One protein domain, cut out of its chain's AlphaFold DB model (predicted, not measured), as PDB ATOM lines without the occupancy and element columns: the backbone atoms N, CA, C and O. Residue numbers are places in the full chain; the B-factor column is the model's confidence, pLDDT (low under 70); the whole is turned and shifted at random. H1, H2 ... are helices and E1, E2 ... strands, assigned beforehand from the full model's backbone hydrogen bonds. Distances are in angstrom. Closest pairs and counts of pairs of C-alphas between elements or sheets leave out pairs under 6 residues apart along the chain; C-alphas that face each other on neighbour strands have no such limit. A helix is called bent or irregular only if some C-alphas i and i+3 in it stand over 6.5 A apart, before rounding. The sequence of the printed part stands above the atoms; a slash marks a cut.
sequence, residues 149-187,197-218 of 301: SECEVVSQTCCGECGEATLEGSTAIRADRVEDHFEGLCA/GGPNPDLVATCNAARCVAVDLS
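What this domain is: This is residues 149 to 187 and 197 to 218 of the 301 residues of an uncharacterized protein of Sandaracinus sp (UniProt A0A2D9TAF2). Two small strand hairpins, E1 with E2 and E3 with E4, pack on each other, and the one helix, H1, lies beyond the first hairpin on the side away from the second, nearer to E1 than to E2. Residues 156 to 169 make a long loop between E1 and E2, tied to the stretch after the cut by a short parallel pairing of residues 163 to 164 with 197 to 198. The printed part has 61 residues, with E1, E2, H1, E3 and E4 in that order. Its class is mixed, helices and strands, in two antiparallel sheets of two strands. It is compact, with a radius of gyration of the C-alphas of 11.2 A and spans of 31 by 24 by 15 A.

Where its parts are: E1 is residues 151 to 155, 13.2 A long, beginning at C-alpha 151 (27.677, -40.420, -45.171). E2 is residues 170 to 174, 13.3 A. H1 is residues 175 to 185, 15.9 A, and irregular: C-alphas 176 and 179 are 7.6 A apart. E3 is residues 203 to 208, 14.9 A. E4 is residues 211 to 216, 16.1 A, ending at C-alpha 216 (39.734, -40.615, -53.109).

How they stand to each other: E1 and E2 form an antiparallel hairpin, with N 152 and O 173 2.8 A apart, within hydrogen-bond range. The closest C-alphas of E1 and H1, Glu 152 and Ala 175, are 5.1 A apart. Those of E2 and E4, Ala 172 and Ala 214, are 4.7 A apart; those of E1 and E3, Glu 152 and Ala 205, 5.3 A. E3 and E4 form an antiparallel hairpin, with N 206 and O 213 2.9 A apart, within hydrogen-bond range. H1 and E4 are apart. In H1, 5 of 7 O i to N i+4 pairs are within hydrogen-bond range.

The domain as a whole: The farthest C-alphas, Ala 187 and Ser 218, are 33.8 A apart. Residues 188 to 196 are not printed; C-alphas 187 and 197 are 20.5 A apart. The link E1 to E2 is long. Mean pLDDT of the printed part is 94.6; no printed residue is under 70.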
ATOM      1  N   SER A 149      24.048 -39.342 -49.160       96.69
ATOM      2  CA  SER A 149      23.897 -38.128 -48.341       96.69
ATOM      3  C   SER A 149      23.888 -38.384 -46.834       96.69
ATOM      4  O   SER A 149      24.048 -37.448 -46.055       96.69
ATOM      5  N   GLU A 150      23.728 -39.640 -46.411       97.31
ATOM      6  CA  GLU A 150      23.846 -40.029 -45.010       97.31
ATOM      7  C   GLU A 150      25.302 -40.166 -44.567       97.31
ATOM      8  O   GLU A 150      25.525 -40.308 -43.372       97.31
ATOM      9  N   CYS A 151      26.278 -40.156 -45.479       98.06
ATOM     10  CA  CYS A 151      27.677 -40.420 -45.171       98.06
ATOM     11  C   CYS A 151      28.528 -39.144 -45.139       98.06
ATOM     12  O   CYS A 151      28.403 -38.273 -45.995       98.06
ATOM     13  N   GLU A 152      29.471 -39.086 -44.201       97.44
ATOM     14  CA  GLU A 152      30.429 -37.994 -44.027       97.44
ATOM     15  C   GLU A 152      31.843 -38.549 -43.823       97.44
ATOM     16  O   GLU A 152      32.023 -39.586 -43.179       97.44
ATOM     17  N   VAL A 153      32.851 -37.875 -44.391       97.25
ATOM     18  CA  VAL A 153      34.263 -38.209 -44.165       97.25
ATOM     19  C   VAL A 153      34.728 -37.551 -42.873       97.25
ATOM     20  O   VAL A 153      34.663 -36.336 -42.727       97.25
ATOM     21  N   VAL A 154      35.260 -38.352 -41.960       95.88
ATOM     22  CA  VAL A 154      35.825 -37.912 -40.683       95.88
ATOM     23  C   VAL A 154      37.244 -38.440 -40.518       95.88
ATOM     24  O   VAL A 154      37.665 -39.373 -41.209       95.88
ATOM     25  N   SER A 155      38.005 -37.865 -39.589       95.44
ATOM     26  CA  SER A 155      39.309 -38.426 -39.239       95.44
ATOM     27  C   SER A 155      39.168 -39.722 -38.441       95.44
ATOM     28  O   SER A 155      38.237 -39.892 -37.656       95.44
ATOM     29  N   GLN A 156      40.123 -40.633 -38.622       94.00
ATOM     30  CA  GLN A 156      40.267 -41.827 -37.788       94.00
ATOM     31  C   GLN A 156      40.914 -41.535 -36.425       94.00
ATOM     32  O   GLN A 156      40.959 -42.420 -35.575       94.00
ATOM     33  N   THR A 157      41.418 -40.319 -36.202       93.19
ATOM     34  CA  THR A 157      42.025 -39.903 -34.934       93.19
ATOM     35  C   THR A 157      41.226 -38.763 -34.304       93.19
ATOM     36  O   THR A 157      40.581 -37.979 -34.998       93.19
ATOM     37  N   CYS A 158      41.294 -38.644 -32.974       93.62
ATOM     38  CA  CYS A 158      40.609 -37.581 -32.230       93.62
ATOM     39  C   CYS A 158      40.980 -36.169 -32.727       93.62
ATOM     40  O   CYS A 158      40.130 -35.289 -32.826       93.62
ATOM     41  N   CYS A 159      42.254 -35.958 -33.063       93.38
ATOM     42  CA  CYS A 159      42.788 -34.639 -33.400       93.38
ATOM     43  C   CYS A 159      42.921 -34.364 -34.898       93.38
ATOM     44  O   CYS A 159      43.353 -33.273 -35.270       93.38
ATOM     45  N   GLY A 160      42.576 -35.321 -35.758       91.88
ATOM     46  CA  GLY A 160      42.860 -35.196 -37.179       91.88
ATOM     47  C   GLY A 160      44.327 -35.433 -37.533       91.88
ATOM     48  O   GLY A 160      45.189 -35.669 -36.682       91.88
ATOM     49  N   GLU A 161      44.606 -35.345 -38.830       90.69
ATOM     50  CA  GLU A 161      45.960 -35.198 -39.354       90.69
ATOM     51  C   GLU A 161      46.245 -33.716 -39.604       90.69
ATOM     52  O   GLU A 161      45.360 -32.939 -39.969       90.69
ATOM     53  N   CYS A 162      47.497 -33.309 -39.426       92.75
ATOM     54  CA  CYS A 162      47.915 -31.959 -39.769       92.75
ATOM     55  C   CYS A 162      48.184 -31.857 -41.274       92.75
ATOM     56  O   CYS A 162      48.964 -32.640 -41.816       92.75
ATOM     57  N   GLY A 163      47.608 -30.846 -41.925       93.69
ATOM     58  CA  GLY A 163      47.646 -30.688 -43.378       93.69
ATOM     59  C   GLY A 163      46.358 -31.157 -44.051       93.69
ATOM     60  O   GLY A 163      45.285 -31.129 -43.454       93.69
ATOM     61  N   GLU A 164      46.465 -31.514 -45.327       94.69
ATOM     62  CA  GLU A 164      45.347 -32.026 -46.118       94.69
ATOM     63  C   GLU A 164      45.003 -33.454 -45.678       94.69
ATOM     64  O   GLU A 164      45.898 -34.289 -45.535       94.69
ATOM     65  N   ALA A 165      43.717 -33.728 -45.452       95.31
ATOM     66  CA  ALA A 165      43.257 -35.055 -45.051       95.31
ATOM     67  C   ALA A 165      43.642 -36.119 -46.094       95.31
ATOM     68  O   ALA A 165      43.547 -35.880 -47.299       95.31
ATOM     69  N   THR A 166      44.051 -37.305 -45.639       96.25
ATOM     70  CA  THR A 166      44.397 -38.431 -46.516       96.25
ATOM     71  C   THR A 166      43.397 -39.573 -46.378       96.25
ATOM     72  O   THR A 166      42.769 -39.746 -45.338       96.25
ATOM     73  N   LEU A 167      43.275 -40.413 -47.411       96.00
ATOM     74  CA  LEU A 167      42.411 -41.597 -47.337       96.00
ATOM     75  C   LEU A 167      42.816 -42.553 -46.197       96.00
ATOM     76  O   LEU A 167      41.966 -43.245 -45.653       96.00
ATOM     77  N   GLU A 168      44.103 -42.602 -45.838       94.94
ATOM     78  CA  GLU A 168      44.621 -43.460 -44.764       94.94
ATOM     79  C   GLU A 168      44.271 -42.917 -43.372       94.94
ATOM     80  O   GLU A 168      43.951 -43.703 -42.483       94.94
ATOM     81  N   GLY A 169      44.259 -41.591 -43.198       94.19
ATOM     82  CA  GLY A 169      43.866 -40.921 -41.953       94.19
ATOM     83  C   GLY A 169      42.373 -40.607 -41.831       94.19
ATOM     84  O   GLY A 169      41.940 -40.027 -40.827       94.19
ATOM     85  N   SER A 170      41.571 -40.991 -42.825       96.25
ATOM     86  CA  SER A 170      40.138 -40.707 -42.890       96.25
ATOM     87  C   SER A 170      39.291 -41.970 -43.003       96.25
ATOM     88  O   SER A 170      39.703 -42.991 -43.541       96.25
ATOM     89  N   THR A 171      38.072 -41.905 -42.487       96.06
ATOM     90  CA  THR A 171      37.029 -42.918 -42.673       96.06
ATOM     91  C   THR A 171      35.732 -42.216 -43.046       96.06
ATOM     92  O   THR A 171      35.576 -41.034 -42.770       96.06
ATOM     93  N   ALA A 172      34.787 -42.932 -43.652       97.00
ATOM     94  CA  ALA A 172      33.422 -42.434 -43.763       97.00
ATOM     95  C   ALA A 172      32.531 -43.121 -42.730       97.00
ATOM     96  O   ALA A 172      32.663 -44.324 -42.490       97.00
ATOM     97  N   ILE A 173      31.636 -42.349 -42.136       96.75
ATOM     98  CA  ILE A 173      30.615 -42.792 -41.184       96.75
ATOM     99  C   ILE A 173      29.300 -42.105 -41.534       96.75
ATOM    100  O   ILE A 173      29.263 -41.252 -42.417       96.75
ATOM    101  N   ARG A 174      28.218 -42.455 -40.848       97.25
ATOM    102  CA  ARG A 174      26.974 -41.711 -40.952       97.25
ATOM    103  C   ARG A 174      27.133 -40.309 -40.360       97.25
ATOM    104  O   ARG A 174      27.659 -40.163 -39.258       97.25
ATOM    105  N   ALA A 175      26.615 -39.302 -41.049       97.12
ATOM    106  CA  ALA A 175      26.673 -37.900 -40.645       97.12
ATOM    107  C   ALA A 175      26.013 -37.649 -39.273       97.12
ATOM    108  O   ALA A 175      26.507 -36.867 -38.468       97.12
ATOM    109  N   ASP A 176      24.932 -38.367 -38.944       96.12
ATOM    110  CA  ASP A 176      24.261 -38.276 -37.636       96.12
ATOM    111  C   ASP A 176      24.989 -39.024 -36.504       96.12
ATOM    112  O   ASP A 176      24.506 -39.039 -35.373       96.12
ATOM    113  N   ARG A 177      26.140 -39.647 -36.789       95.25
ATOM    114  CA  ARG A 177      26.953 -40.418 -35.834       95.25
ATOM    115  C   ARG A 177      28.362 -39.846 -35.646       95.25
ATOM    116  O   ARG A 177      29.204 -40.489 -35.024       95.25
ATOM    117  N   VAL A 178      28.629 -38.654 -36.184       94.75
ATOM    118  CA  VAL A 178      29.935 -37.986 -36.073       94.75
ATOM    119  C   VAL A 178      30.303 -37.695 -34.618       94.75
ATOM    120  O   VAL A 178      31.445 -37.924 -34.229       94.75
ATOM    121  N   GLU A 179      29.341 -37.255 -33.804       92.50
ATOM    122  CA  GLU A 179      29.556 -36.994 -32.374       92.50
ATOM    123  C   GLU A 179      29.962 -38.273 -31.629       92.50
ATOM    124  O   GLU A 179      31.038 -38.304 -31.038       92.50
ATOM    125  N   ASP A 180      29.187 -39.355 -31.764       90.56
ATOM    126  CA  ASP A 180      29.492 -40.664 -31.172       90.56
ATOM    127  C   ASP A 180      30.862 -41.216 -31.608       90.56
ATOM    128  O   ASP A 180      31.571 -41.837 -30.817       90.56
ATOM    129  N   HIS A 181      31.257 -40.997 -32.869       90.94
ATOM    130  CA  HIS A 181      32.578 -41.397 -33.366       90.94
ATOM    131  C   HIS A 181      33.703 -40.669 -32.628       90.94
ATOM    132  O   HIS A 181      34.667 -41.303 -32.198       90.94
ATOM    133  N   PHE A 182      33.584 -39.353 -32.442       90.88
ATOM    134  CA  PHE A 182      34.600 -38.587 -31.723       90.88
ATOM    135  C   PHE A 182      34.556 -38.811 -30.211       90.88
ATOM    136  O   PHE A 182      35.619 -38.864 -29.607       90.88
ATOM    137  N   GLU A 183      33.388 -39.031 -29.607       89.69
ATOM    138  CA  GLU A 183      33.276 -39.445 -28.200       89.69
ATOM    139  C   GLU A 183      33.982 -40.791 -27.960       89.69
ATOM    140  O   GLU A 183      34.681 -40.965 -26.966       89.69
ATOM    141  N   GLY A 184      33.889 -41.727 -28.912       86.69
ATOM    142  CA  GLY A 184      34.593 -43.009 -28.840       86.69
ATOM    143  C   GLY A 184      36.112 -42.921 -29.053       86.69
ATOM    144  O   GLY A 184      36.855 -43.736 -28.504       86.69
ATOM    145  N   LEU A 185      36.591 -41.959 -29.849       88.06
ATOM    146  CA  LEU A 185      38.023 -41.772 -30.129       88.06
ATOM    147  C   LEU A 185      38.734 -40.880 -29.107       88.06
ATOM    148  O   LEU A 185      39.930 -41.054 -28.856       88.06
ATOM    149  N   CYS A 186      38.034 -39.885 -28.576       92.12
ATOM    150  CA  CYS A 186      38.592 -38.867 -27.706       92.12
ATOM    151  C   CYS A 186      38.320 -39.224 -26.245       92.12
ATOM    152  O   CYS A 186      37.195 -39.106 -25.772       92.12
ATOM    153  N   ALA A 187      39.362 -39.599 -25.499       83.38
ATOM    154  CA  ALA A 187      39.264 -39.585 -24.043       83.38
ATOM    155  C   ALA A 187      39.009 -38.151 -23.547       83.38
ATOM    156  O   ALA A 187      39.449 -37.184 -24.182       83.38
ATOM    157  N   GLY A 197      44.615 -28.106 -40.144       86.19
ATOM    158  CA  GLY A 197      43.898 -29.042 -41.002       86.19
ATOM    159  C   GLY A 197      43.384 -28.314 -42.245       86.19
ATOM    160  O   GLY A 197      42.949 -27.162 -42.156       86.19
ATOM    161  N   GLY A 198      43.476 -28.962 -43.402       86.56
ATOM    162  CA  GLY A 198      42.925 -28.489 -44.666       86.56
ATOM    163  C   GLY A 198      41.878 -29.472 -45.192       86.56
ATOM    164  O   GLY A 198      42.081 -30.684 -45.070       86.56
ATOM    165  N   PRO A 199      40.764 -28.985 -45.770       91.19
ATOM    166  CA  PRO A 199      39.845 -29.862 -46.482       91.19
ATOM    167  C   PRO A 199      40.577 -30.524 -47.656       91.19
ATOM    168  O   PRO A 199      41.430 -29.898 -48.284       91.19
ATOM    169  N   ASN A 200      40.223 -31.772 -47.956       96.31
ATOM    170  CA  ASN A 200      40.645 -32.443 -49.179       96.31
ATOM    171  C   ASN A 200      39.415 -32.623 -50.084       96.31
ATOM    172  O   ASN A 200      38.584 -33.479 -49.775       96.31
ATOM    173  N   PRO A 201      39.268 -31.848 -51.175       97.31
ATOM    174  CA  PRO A 201      38.105 -31.958 -52.054       97.31
ATOM    175  C   PRO A 201      38.056 -33.289 -52.825       97.31
ATOM    176  O   PRO A 201      36.986 -33.684 -53.286       97.31
ATOM    177  N   ASP A 202      39.182 -34.002 -52.951       98.12
ATOM    178  CA  ASP A 202      39.223 -35.321 -53.584       98.12
ATOM    179  C   ASP A 202      38.710 -36.434 -52.654       98.12
ATOM    180  O   ASP A 202      38.377 -37.515 -53.142       98.12
ATOM    181  N   LEU A 203      38.609 -36.200 -51.338       98.00
ATOM    182  CA  LEU A 203      38.043 -37.164 -50.394       98.00
ATOM    183  C   LEU A 203      36.539 -36.967 -50.236       98.00
ATOM    184  O   LEU A 203      36.069 -35.979 -49.680       98.00
ATOM    185  N   VAL A 204      35.779 -37.970 -50.665       98.00
ATOM    186  CA  VAL A 204      34.315 -37.975 -50.595       98.00
ATOM    187  C   VAL A 204      33.803 -39.197 -49.847       98.00
ATOM    188  O   VAL A 204      34.438 -40.254 -49.835       98.00
ATOM    189  N   ALA A 205      32.628 -39.066 -49.240       98.00
ATOM    190  CA  ALA A 205      31.914 -40.181 -48.638       98.00
ATOM    191  C   ALA A 205      30.864 -40.719 -49.619       98.00
ATOM    192  O   ALA A 205      30.189 -39.956 -50.305       98.00
ATOM    193  N   THR A 206      30.720 -42.042 -49.693       97.38
ATOM    194  CA  THR A 206      29.690 -42.703 -50.507       97.38
ATOM    195  C   THR A 206      29.049 -43.857 -49.751       97.38
ATOM    196  O   THR A 206      29.709 -44.499 -48.931       97.38
ATOM    197  N   CYS A 207      27.786 -44.160 -50.056       97.69
ATOM    198  CA  CYS A 207      27.118 -45.345 -49.538       97.69
ATOM    199  C   CYS A 207      27.290 -46.531 -50.497       97.69
ATOM    200  O   CYS A 207      26.589 -46.662 -51.504       97.69
ATOM    201  N   ASN A 208      28.217 -47.435 -50.178       94.81
ATOM    202  CA  ASN A 208      28.486 -48.639 -50.955       94.81
ATOM    203  C   ASN A 208      28.119 -49.896 -50.161       94.81
ATOM    204  O   ASN A 208      28.570 -50.083 -49.038       94.81
ATOM    205  N   ALA A 209      27.300 -50.774 -50.748       93.25
ATOM    206  CA  ALA A 209      26.862 -52.016 -50.102       93.25
ATOM    207  C   ALA A 209      26.281 -51.800 -48.683       93.25
ATOM    208  O   ALA A 209      26.573 -52.562 -47.764       93.25
ATOM    209  N   ALA A 210      25.450 -50.759 -48.531       94.38
ATOM    210  CA  ALA A 210      24.862 -50.315 -47.261       94.38
ATOM    211  C   ALA A 210      25.888 -49.888 -46.195       94.38
ATOM    212  O   ALA A 210      25.596 -49.935 -45.001       94.38
ATOM    213  N   ARG A 211      27.093 -49.478 -46.618       95.75
ATOM    214  CA  ARG A 211      28.142 -48.939 -45.753       95.75
ATOM    215  C   ARG A 211      28.745 -47.650 -46.306       95.75
ATOM    216  O   ARG A 211      29.022 -47.548 -47.498       95.75
ATOM    217  N   CYS A 212      28.991 -46.688 -45.430       97.81
ATOM    218  CA  CYS A 212      29.734 -45.479 -45.703       97.81
ATOM    219  C   CYS A 212      31.197 -45.841 -45.942       97.81
ATOM    220  O   CYS A 212      31.840 -46.506 -45.125       97.81
ATOM    221  N   VAL A 213      31.715 -45.403 -47.084       97.00
ATOM    222  CA  VAL A 213      33.097 -45.615 -47.507       97.00
ATOM    223  C   VAL A 213      33.686 -44.276 -47.927       97.00
ATOM    224  O   VAL A 213      33.056 -43.527 -48.674       97.00
ATOM    225  N   ALA A 214      34.887 -43.971 -47.431       97.31
ATOM    226  CA  ALA A 214      35.664 -42.836 -47.908       97.31
ATOM    227  C   ALA A 214      36.349 -43.230 -49.219       97.31
ATOM    228  O   ALA A 214      36.893 -44.332 -49.339       97.31
ATOM    229  N   VAL A 215      36.309 -42.346 -50.207       97.69
ATOM    230  CA  VAL A 215      36.867 -42.581 -51.536       97.69
ATOM    231  C   VAL A 215      37.687 -41.370 -51.952       97.69
ATOM    232  O   VAL A 215      37.246 -40.240 -51.794       97.69
ATOM    233  N   ASP A 216      38.865 -41.628 -52.511       98.12
ATOM    234  CA  ASP A 216      39.734 -40.615 -53.109       98.12
ATOM    235  C   ASP A 216      39.487 -40.558 -54.625       98.12
ATOM    236  O   ASP A 216      39.867 -41.472 -55.371       98.12
ATOM    237  N   LEU A 217      38.827 -39.490 -55.077       98.25
ATOM    238  CA  LEU A 217      38.454 -39.255 -56.471       98.25
ATOM    239  C   LEU A 217      39.669 -39.238 -57.405       98.25
ATOM    240  O   LEU A 217      39.586 -39.767 -58.518       98.25
ATOM    241  N   SER A 218      40.810 -38.721 -56.944       97.81
ATOM    242  CA  SER A 218      42.041 -38.626 -57.738       97.81
ATOM    243  C   SER A 218      42.607 -40.007 -58.109       97.81
ATOM    244  O   SER A 218      43.253 -40.191 -59.150       97.81
TER     245      SER A 218